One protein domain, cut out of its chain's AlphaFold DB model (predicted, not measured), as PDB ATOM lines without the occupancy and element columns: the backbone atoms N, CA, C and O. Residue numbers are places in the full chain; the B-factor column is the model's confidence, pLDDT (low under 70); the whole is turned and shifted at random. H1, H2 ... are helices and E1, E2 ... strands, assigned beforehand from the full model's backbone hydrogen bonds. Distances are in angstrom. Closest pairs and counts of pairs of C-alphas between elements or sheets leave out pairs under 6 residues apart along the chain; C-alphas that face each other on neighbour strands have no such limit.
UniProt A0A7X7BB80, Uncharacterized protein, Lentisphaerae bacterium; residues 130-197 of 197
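This is residues 130 to 197 of the 197 residues of an uncharacterized protein of Lentisphaerae bacterium (UniProt A0A7X7BB80). With little regular structure, this is a small sheet, E1 - E5 - E3, partly face to face with a two-strand ribbon, E2 - E4; loops at both ends make its length. The 68 printed residues hold E1, E2, E3, H1, E4, E5 in order, both sheets antiparallel, mostly strand, with 26 residues in named elements. It is compact, radius of gyration of the C-alphas 11.7 A, and spans 35 by 19 by 16 A.

Start at E1, residues 130 to 133: N 131 is 2.8 A from O 194 of E5, residues 192 to 196. Across E5, N 153 of E3, residues 152 to 156, is 2.9 A from O 195. In E2, residues 138 to 141, N 139 is 2.8 A from O 183 of E4, residues 181 to 184. The closest C-alphas of E2 and E5, Tyr 139 and Val 194, are 7.3 A apart. H1, residues 173 to 176, only grazes the three-strand sheet; too short for an O i to N i+4 pair, it has one O i to N i+3 pair within range.

Find C-alpha 130 at (52.949, -10.423, -49.373), where E1 begins; E3 runs 13.9 A, and E5 13.3 A to C-alpha 196 at (47.167, -12.553, -50.215).

The printed part has no cut; E3 to H1 is a long link. No printed residue is under 70.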
ATOM      1  N   ALA A 130      52.782 -10.706 -50.784       95.50
ATOM      2  CA  ALA A 130      52.949 -10.423 -49.373       95.50
ATOM      3  C   ALA A 130      53.409  -8.990 -49.125       95.50
ATOM      4  O   ALA A 130      54.251  -8.463 -49.850       95.50
ATOM      5  N   VAL A 131      52.868  -8.387 -48.071       96.44
ATOM      6  CA  VAL A 131      53.227  -7.055 -47.590       96.44
ATOM      7  C   VAL A 131      53.827  -7.196 -46.198       96.44
ATOM      8  O   VAL A 131      53.214  -7.786 -45.310       96.44
ATOM      9  N   LEU A 132      55.030  -6.655 -46.016       97.12
ATOM     10  CA  LEU A 132      55.676  -6.542 -44.714       97.12
ATOM     11  C   LEU A 132      55.093  -5.348 -43.950       97.12
ATOM     12  O   LEU A 132      55.044  -4.241 -44.481       97.12
ATOM     13  N   LEU A 133      54.713  -5.573 -42.698       97.25
ATOM     14  CA  LEU A 133      54.229  -4.572 -41.758       97.25
ATOM     15  C   LEU A 133      55.179  -4.491 -40.562       97.25
ATOM     16  O   LEU A 133      55.463  -5.498 -39.909       97.25
ATOM     17  N   LYS A 134      55.662  -3.290 -40.251       96.00
ATOM     18  CA  LYS A 134      56.429  -3.025 -39.030       96.00
ATOM     19  C   LYS A 134      55.491  -2.982 -37.814       96.00
ATOM     20  O   LYS A 134      54.278  -2.824 -37.980       96.00
ATOM     21  N   PRO A 135      56.022  -3.085 -36.583       95.50
ATOM     22  CA  PRO A 135      55.215  -2.891 -35.384       95.50
ATOM     23  C   PRO A 135      54.450  -1.561 -35.433       95.50
ATOM     24  O   PRO A 135      55.042  -0.507 -35.657       95.50
ATOM     25  N   GLY A 136      53.135  -1.613 -35.227       93.56
ATOM     26  CA  GLY A 136      52.249  -0.452 -35.302       93.56
ATOM     27  C   GLY A 136      51.682  -0.166 -36.696       93.56
ATOM     28  O   GLY A 136      50.694   0.567 -36.782       93.56
ATOM     29  N   ASP A 137      52.208  -0.771 -37.766       97.12
ATOM     30  CA  ASP A 137      51.668  -0.618 -39.120       97.12
ATOM     31  C   ASP A 137      50.304  -1.306 -39.269       97.12
ATOM     32  O   ASP A 137      49.869  -2.121 -38.442       97.12
ATOM     33  N   ARG A 138      49.620  -0.968 -40.363       96.69
ATOM     34  CA  ARG A 138      48.303  -1.487 -40.720       96.69
ATOM     35  C   ARG A 138      48.268  -1.897 -42.186       96.69
ATOM     36  O   ARG A 138      48.791  -1.190 -43.040       96.69
ATOM     37  N   TYR A 139      47.609  -3.014 -42.461       97.56
ATOM     38  CA  TYR A 139      47.184  -3.391 -43.801       97.56
ATOM     39  C   TYR A 139      45.792  -2.828 -44.075       97.56
ATOM     40  O   TYR A 139      44.860  -3.080 -43.310       97.56
ATOM     41  N   ASP A 140      45.653  -2.114 -45.187       97.62
ATOM     42  CA  ASP A 140      44.377  -1.666 -45.732       97.62
ATOM     43  C   ASP A 140      44.231  -2.229 -47.150       97.62
ATOM     44  O   ASP A 140      45.066  -1.969 -48.017       97.62
ATOM     45  N   GLY A 141      43.185  -3.015 -47.407       96.50
ATOM     46  CA  GLY A 141      43.006  -3.655 -48.710       96.50
ATOM     47  C   GLY A 141      41.626  -4.264 -48.912       96.50
ATOM     48  O   GLY A 141      40.847  -4.412 -47.980       96.50
ATOM     49  N   ASN A 142      41.300  -4.624 -50.152       97.44
ATOM     50  CA  ASN A 142      40.065  -5.343 -50.476       97.44
ATOM     51  C   ASN A 142      40.360  -6.470 -51.481       97.44
ATOM     52  O   ASN A 142      39.975  -6.363 -52.648       97.44
ATOM     53  N   PRO A 143      41.106  -7.511 -51.062       96.06
ATOM     54  CA  PRO A 143      41.589  -8.545 -51.974       96.06
ATOM     55  C   PRO A 143      40.451  -9.397 -52.549       96.06
ATOM     56  O   PRO A 143      40.549  -9.849 -53.681       96.06
ATOM     57  N   ALA A 144      39.326  -9.523 -51.836       96.06
ATOM     58  CA  ALA A 144      38.154 -10.264 -52.300       96.06
ATOM     59  C   ALA A 144      37.423  -9.619 -53.496       96.06
ATOM     60  O   ALA A 144      36.481 -10.211 -54.018       96.06
ATOM     61  N   LYS A 145      37.834  -8.420 -53.947       96.25
ATOM     62  CA  LYS A 145      37.395  -7.867 -55.241       96.25
ATOM     63  C   LYS A 145      37.950  -8.645 -56.433       96.25
ATOM     64  O   LYS A 145      37.354  -8.582 -57.505       96.25
ATOM     65  N   ASP A 146      39.081  -9.327 -56.270       94.75
ATOM     66  CA  ASP A 146      39.615 -10.217 -57.294       94.75
ATOM     67  C   ASP A 146      38.833 -11.537 -57.273       94.75
ATOM     68  O   ASP A 146      38.735 -12.201 -56.241       94.75
ATOM     69  N   ALA A 147      38.281 -11.935 -58.421       92.06
ATOM     70  CA  ALA A 147      37.557 -13.195 -58.561       92.06
ATOM     71  C   ALA A 147      38.449 -14.428 -58.308       92.06
ATOM     72  O   ALA A 147      37.928 -15.501 -58.006       92.06
ATOM     73  N   ALA A 148      39.773 -14.284 -58.422       93.00
ATOM     74  CA  ALA A 148      40.745 -15.331 -58.131       93.00
ATOM     75  C   ALA A 148      41.157 -15.403 -56.648       93.00
ATOM     76  O   ALA A 148      41.954 -16.271 -56.306       93.00
ATOM     77  N   PHE A 149      40.629 -14.533 -55.775       96.75
ATOM     78  CA  PHE A 149      40.986 -14.497 -54.355       96.75
ATOM     79  C   PHE A 149      40.702 -15.824 -53.638       96.75
ATOM     80  O   PHE A 149      39.558 -16.287 -53.547       96.75
ATOM     81  N   VAL A 150      41.749 -16.390 -53.046       97.56
ATOM     82  CA  VAL A 150      41.704 -17.626 -52.270       97.56
ATOM     83  C   VAL A 150      41.699 -17.315 -50.777       97.56
ATOM     84  O   VAL A 150      40.781 -17.754 -50.075       97.56
ATOM     85  N   ALA A 151      42.692 -16.562 -50.292       98.12
ATOM     86  CA  ALA A 151      42.892 -16.348 -48.859       98.12
ATOM     87  C   ALA A 151      43.633 -15.045 -48.521       98.12
ATOM     88  O   ALA A 151      44.474 -14.564 -49.276       98.12
ATOM     89  N   LEU A 152      43.345 -14.504 -47.334       98.44
ATOM     90  CA  LEU A 152      44.101 -13.419 -46.710       98.44
ATOM     91  C   LEU A 152      44.582 -13.904 -45.344       98.44
ATOM     92  O   LEU A 152      43.767 -14.149 -44.457       98.44
ATOM     93  N   VAL A 153      45.894 -14.021 -45.167       98.38
ATOM     94  CA  VAL A 153      46.498 -14.560 -43.944       98.38
ATOM     95  C   VAL A 153      47.570 -13.605 -43.447       98.38
ATOM     96  O   VAL A 153      48.435 -13.193 -44.216       98.38
ATOM     97  N   ALA A 154      47.536 -13.257 -42.166       98.12
ATOM     98  CA  ALA A 154      48.629 -12.544 -41.516       98.12
ATOM     99  C   ALA A 154      49.471 -13.520 -40.693       98.12
ATOM    100  O   ALA A 154      48.935 -14.465 -40.127       98.12
ATOM    101  N   GLY A 155      50.775 -13.292 -40.599       97.94
ATOM    102  CA  GLY A 155      51.653 -14.066 -39.727       97.94
ATOM    103  C   GLY A 155      52.792 -13.218 -39.189       97.94
ATOM    104  O   GLY A 155      53.293 -12.325 -39.873       97.94
ATOM    105  N   ARG A 156      53.186 -13.478 -37.948       98.00
ATOM    106  CA  ARG A 156      54.305 -12.814 -37.283       98.00
ATOM    107  C   ARG A 156      55.618 -13.310 -37.872       98.00
ATOM    108  O   ARG A 156      55.749 -14.497 -38.157       98.00
ATOM    109  N   LEU A 157      56.598 -12.428 -38.015       97.12
ATOM    110  CA  LEU A 157      57.950 -12.814 -38.405       97.12
ATOM    111  C   LEU A 157      58.814 -13.180 -37.191       97.12
ATOM    112  O   LEU A 157      58.598 -12.682 -36.080       97.12
ATOM    113  N   ASP A 158      59.805 -14.046 -37.411       94.75
ATOM    114  CA  ASP A 158      60.875 -14.302 -36.445       94.75
ATOM    115  C   ASP A 158      61.688 -13.028 -36.129       94.75
ATOM    116  O   ASP A 158      61.521 -11.971 -36.747       94.75
ATOM    117  N   LYS A 159      62.561 -13.100 -35.115       90.38
ATOM    118  CA  LYS A 159      63.342 -11.935 -34.660       90.38
ATOM    119  C   LYS A 159      64.276 -11.403 -35.747       90.38
ATOM    120  O   LYS A 159      64.609 -10.221 -35.740       90.38
ATOM    121  N   GLU A 160      64.690 -12.270 -36.664       89.75
ATOM    122  CA  GLU A 160      65.567 -11.953 -37.784       89.75
ATOM    123  C   GLU A 160      64.801 -11.432 -39.015       89.75
ATOM    124  O   GLU A 160      65.430 -10.995 -39.979       89.75
ATOM    125  N   GLY A 161      63.464 -11.466 -39.005       88.31
ATOM    126  CA  GLY A 161      62.610 -11.049 -40.115       88.31
ATOM    127  C   GLY A 161      62.667 -11.972 -41.339       88.31
ATOM    128  O   GLY A 161      62.365 -11.521 -42.443       88.31
ATOM    129  N   ARG A 162      63.093 -13.232 -41.180       89.00
ATOM    130  CA  ARG A 162      63.369 -14.163 -42.293       89.00
ATOM    131  C   ARG A 162      62.233 -15.132 -42.581       89.00
ATOM    132  O   ARG A 162      62.086 -15.552 -43.728       89.00
ATOM    133  N   ALA A 163      61.461 -15.507 -41.568       94.31
ATOM    134  CA  ALA A 163      60.397 -16.494 -41.703       94.31
ATOM    135  C   ALA A 163      59.143 -16.104 -40.918       94.31
ATOM    136  O   ALA A 163      59.228 -15.494 -39.854       94.31
ATOM    137  N   VAL A 164      57.980 -16.502 -41.438       96.75
ATOM    138  CA  VAL A 164      56.701 -16.423 -40.721       96.75
ATOM    139  C   VAL A 164      56.624 -17.557 -39.698       96.75
ATOM    140  O   VAL A 164      56.854 -18.720 -40.033       96.75
ATOM    141  N   ILE A 165      56.275 -17.229 -38.457       96.94
ATOM    142  CA  ILE A 165      56.099 -18.191 -37.370       96.94
ATOM    143  C   ILE A 165      54.737 -18.884 -37.538       96.94
ATOM    144  O   ILE A 165      53.695 -18.230 -37.536       96.94
ATOM    145  N   ALA A 166      54.731 -20.207 -37.696       94.62
ATOM    146  CA  ALA A 166      53.541 -20.965 -38.100       94.62
ATOM    147  C   ALA A 166      52.356 -20.893 -37.115       94.62
ATOM    148  O   ALA A 166      51.206 -20.874 -37.546       94.62
ATOM    149  N   ASP A 167      52.609 -20.830 -35.808       96.12
ATOM    150  CA  ASP A 167      51.570 -20.753 -34.767       96.12
ATOM    151  C   ASP A 167      50.975 -19.343 -34.593       96.12
ATOM    152  O   ASP A 167      49.983 -19.167 -33.889       96.12
ATOM    153  N   SER A 168      51.550 -18.343 -35.266       96.88
ATOM    154  CA  SER A 168      51.097 -16.950 -35.224       96.88
ATOM    155  C   SER A 168      50.089 -16.591 -36.316       96.88
ATOM    156  O   SER A 168      49.655 -15.441 -36.394       96.88
ATOM    157  N   LEU A 169      49.754 -17.540 -37.195       98.00
ATOM    158  CA  LEU A 169      48.914 -17.277 -38.357       98.00
ATOM    159  C   LEU A 169      47.501 -16.852 -37.941       98.00
ATOM    160  O   LEU A 169      46.826 -17.520 -37.161       98.00
ATOM    161  N   VAL A 170      47.038 -15.754 -38.528       97.75
ATOM    162  CA  VAL A 170      45.690 -15.217 -38.363       97.75
ATOM    163  C   VAL A 170      44.985 -15.273 -39.713       97.75
ATOM    164  O   VAL A 170      45.400 -14.610 -40.666       97.75
ATOM    165  N   ASP A 171      43.903 -16.048 -39.793       98.12
ATOM    166  CA  ASP A 171      43.042 -16.082 -40.974       98.12
ATOM    167  C   ASP A 171      42.130 -14.847 -41.013       98.12
ATOM    168  O   ASP A 171      41.197 -14.696 -40.222       98.12
ATOM    169  N   LEU A 172      42.405 -13.950 -41.957       98.12
ATOM    170  CA  LEU A 172      41.624 -12.741 -42.212       98.12
ATOM    171  C   LEU A 172      40.661 -12.925 -43.396       98.12
ATOM    172  O   LEU A 172      39.917 -12.002 -43.740       98.12
ATOM    173  N   THR A 173      40.631 -14.108 -44.014       98.38
ATOM    174  CA  THR A 173      39.771 -14.429 -45.160       98.38
ATOM    175  C   THR A 173      38.287 -14.165 -44.874       98.38
ATOM    176  O   THR A 173      37.633 -13.550 -45.723       98.38
ATOM    177  N   PRO A 174      37.717 -14.522 -43.700       98.12
ATOM    178  CA  PRO A 174      36.315 -14.226 -43.396       98.12
ATOM    179  C   PRO A 174      36.000 -12.727 -43.337       98.12
ATOM    180  O   PRO A 174      34.872 -12.331 -43.631       98.12
ATOM    181  N   LEU A 175      36.975 -11.891 -42.962       96.62
ATOM    182  CA  LEU A 175      36.831 -10.433 -42.971       96.62
ATOM    183  C   LEU A 175      36.892  -9.902 -44.405       96.62
ATOM    184  O   LEU A 175      36.018  -9.136 -44.803       96.62
ATOM    185  N   ALA A 176      37.851 -10.382 -45.201       97.38
ATOM    186  CA  ALA A 176      38.006  -9.991 -46.601       97.38
ATOM    187  C   ALA A 176      36.767 -10.301 -47.447       97.38
ATOM    188  O   ALA A 176      36.351  -9.477 -48.255       97.38
ATOM    189  N   ARG A 177      36.115 -11.449 -47.223       96.94
ATOM    190  CA  ARG A 177      34.879 -11.810 -47.941       96.94
ATOM    191  C   ARG A 177      33.690 -10.895 -47.618       96.94
ATOM    192  O   ARG A 177      32.730 -10.883 -48.383       96.94
ATOM    193  N   LYS A 178      33.735 -10.133 -46.519       97.00
ATOM    194  CA  LYS A 178      32.688  -9.165 -46.140       97.00
ATOM    195  C   LYS A 178      32.918  -7.768 -46.727       97.00
ATOM    196  O   LYS A 178      31.996  -6.957 -46.698       97.00
ATOM    197  N   GLY A 179      34.110  -7.474 -47.252       96.56
ATOM    198  CA  GLY A 179      34.444  -6.175 -47.835       96.56
ATOM    199  C   GLY A 179      35.893  -5.744 -47.572       96.56
ATOM    200  O   GLY A 179      36.750  -6.583 -47.293       96.56
ATOM    201  N   PRO A 180      36.189  -4.432 -47.669       97.69
ATOM    202  CA  PRO A 180      37.508  -3.897 -47.349       97.69
ATOM    203  C   PRO A 180      37.956  -4.267 -45.929       97.69
ATOM    204  O   PRO A 180      37.200  -4.125 -44.968       97.69
ATOM    205  N   VAL A 181      39.207  -4.700 -45.802       97.69
ATOM    206  CA  VAL A 181      39.869  -5.062 -44.551       97.69
ATOM    207  C   VAL A 181      40.829  -3.954 -44.158       97.69
ATOM    208  O   VAL A 181      41.659  -3.526 -44.958       97.69
ATOM    209  N   SER A 182      40.732  -3.550 -42.898       97.00
ATOM    210  CA  SER A 182      41.708  -2.712 -42.216       97.00
ATOM    211  C   SER A 182      42.181  -3.485 -40.988       97.00
ATOM    212  O   SER A 182      41.403  -3.704 -40.059       97.00
ATOM    213  N   TRP A 183      43.420  -3.977 -41.005       97.25
ATOM    214  CA  TRP A 183      43.965  -4.845 -39.957       97.25
ATOM    215  C   TRP A 183      45.320  -4.335 -39.476       97.25
ATOM    216  O   TRP A 183      46.240  -4.147 -40.271       97.25
ATOM    217  N   ARG A 184      45.435  -4.064 -38.171       97.06
ATOM    218  CA  ARG A 184      46.658  -3.548 -37.544       97.06
ATOM    219  C   ARG A 184      47.465  -4.695 -36.953       97.06
ATOM    220  O   ARG A 184      46.885  -5.621 -36.389       97.06
ATOM    221  N   THR A 185      48.786  -4.577 -37.029       96.44
ATOM    222  CA  THR A 185      49.695  -5.472 -36.308       96.44
ATOM    223  C   THR A 185      49.353  -5.515 -34.807       96.44
ATOM    224  O   THR A 185      49.063  -4.470 -34.210       96.44
ATOM    225  N   PRO A 186      49.339  -6.705 -34.180       95.75
ATOM    226  CA  PRO A 186      49.211  -6.841 -32.736       95.75
ATOM    227  C   PRO A 186      50.253  -6.022 -31.968       95.75
ATOM    228  O   PRO A 186      51.362  -5.781 -32.440       95.75
ATOM    229  N   ALA A 187      49.908  -5.616 -30.745       93.06
ATOM    230  CA  ALA A 187      50.794  -4.859 -29.858       93.06
ATOM    231  C   ALA A 187      51.850  -5.759 -29.178       93.06
ATOM    232  O   ALA A 187      52.069  -5.672 -27.973       93.06
ATOM    233  N   ASP A 188      52.483  -6.651 -29.942       92.25
ATOM    234  CA  ASP A 188      53.518  -7.586 -29.484       92.25
ATOM    235  C   ASP A 188      54.946  -7.126 -29.833       92.25
ATOM    236  O   ASP A 188      55.922  -7.812 -29.522       92.25
ATOM    237  N   GLY A 189      55.067  -5.959 -30.477       91.75
ATOM    238  CA  GLY A 189      56.339  -5.359 -30.872       91.75
ATOM    239  C   GLY A 189      57.033  -6.072 -32.034       91.75
ATOM    240  O   GLY A 189      58.189  -5.761 -32.318       91.75
ATOM    241  N   ALA A 190      56.366  -7.016 -32.703       93.94
ATOM    242  CA  ALA A 190      56.945  -7.779 -33.798       93.94
ATOM    243  C   ALA A 190      56.540  -7.239 -35.175       93.94
ATOM    244  O   ALA A 190      55.519  -6.570 -35.338       93.94
ATOM    245  N   ALA A 191      57.361  -7.539 -36.181       96.75
ATOM    246  CA  ALA A 191      56.976  -7.357 -37.571       96.75
ATOM    247  C   ALA A 191      56.040  -8.493 -38.006       96.75
ATOM    248  O   ALA A 191      56.144  -9.626 -37.531       96.75
ATOM    249  N   TRP A 192      55.138  -8.183 -38.927       98.06
ATOM    250  CA  TRP A 192      54.151  -9.113 -39.462       98.06
ATOM    251  C   TRP A 192      54.178  -9.090 -40.981       98.06
ATOM    252  O   TRP A 192      54.536  -8.093 -41.600       98.06
ATOM    253  N   GLN A 193      53.756 -10.183 -41.594       97.69
ATOM    254  CA  GLN A 193      53.579 -10.290 -43.028       97.69
ATOM    255  C   GLN A 193      52.116 -10.608 -43.319       97.69
ATOM    256  O   GLN A 193      51.568 -11.572 -42.791       97.69
ATOM    257  N   VAL A 194      51.482  -9.788 -44.156       98.06
ATOM    258  CA  VAL A 194      50.128 -10.038 -44.660       98.06
ATOM    259  C   VAL A 194      50.243 -10.615 -46.059       98.06
ATOM    260  O   VAL A 194      50.790  -9.973 -46.953       98.06
ATOM    261  N   MET A 195      49.748 -11.832 -46.235       98.06
ATOM    262  CA  MET A 195      49.829 -12.625 -47.452       98.06
ATOM    263  C   MET A 195      48.443 -12.740 -48.088       98.06
ATOM    264  O   MET A 195      47.477 -13.124 -47.428       98.06
ATOM    265  N   VAL A 196      48.357 -12.408 -49.373       98.06
ATOM    266  CA  VAL A 196      47.167 -12.553 -50.215       98.06
ATOM    267  C   VAL A 196      47.432 -13.675 -51.210       98.06
ATOM    268  O   VAL A 196      48.457 -13.639 -51.896       98.06
ATOM    269  N   PHE A 197      46.517 -14.633 -51.290       97.12
ATOM    270  CA  PHE A 197      46.549 -15.756 -52.223       97.12
ATOM    271  C   PHE A 197      45.336 -15.752 -53.144       97.12
ATOM    272  O   PHE A 197      44.253 -15.325 -52.675       97.12
TER     273      PHE A 197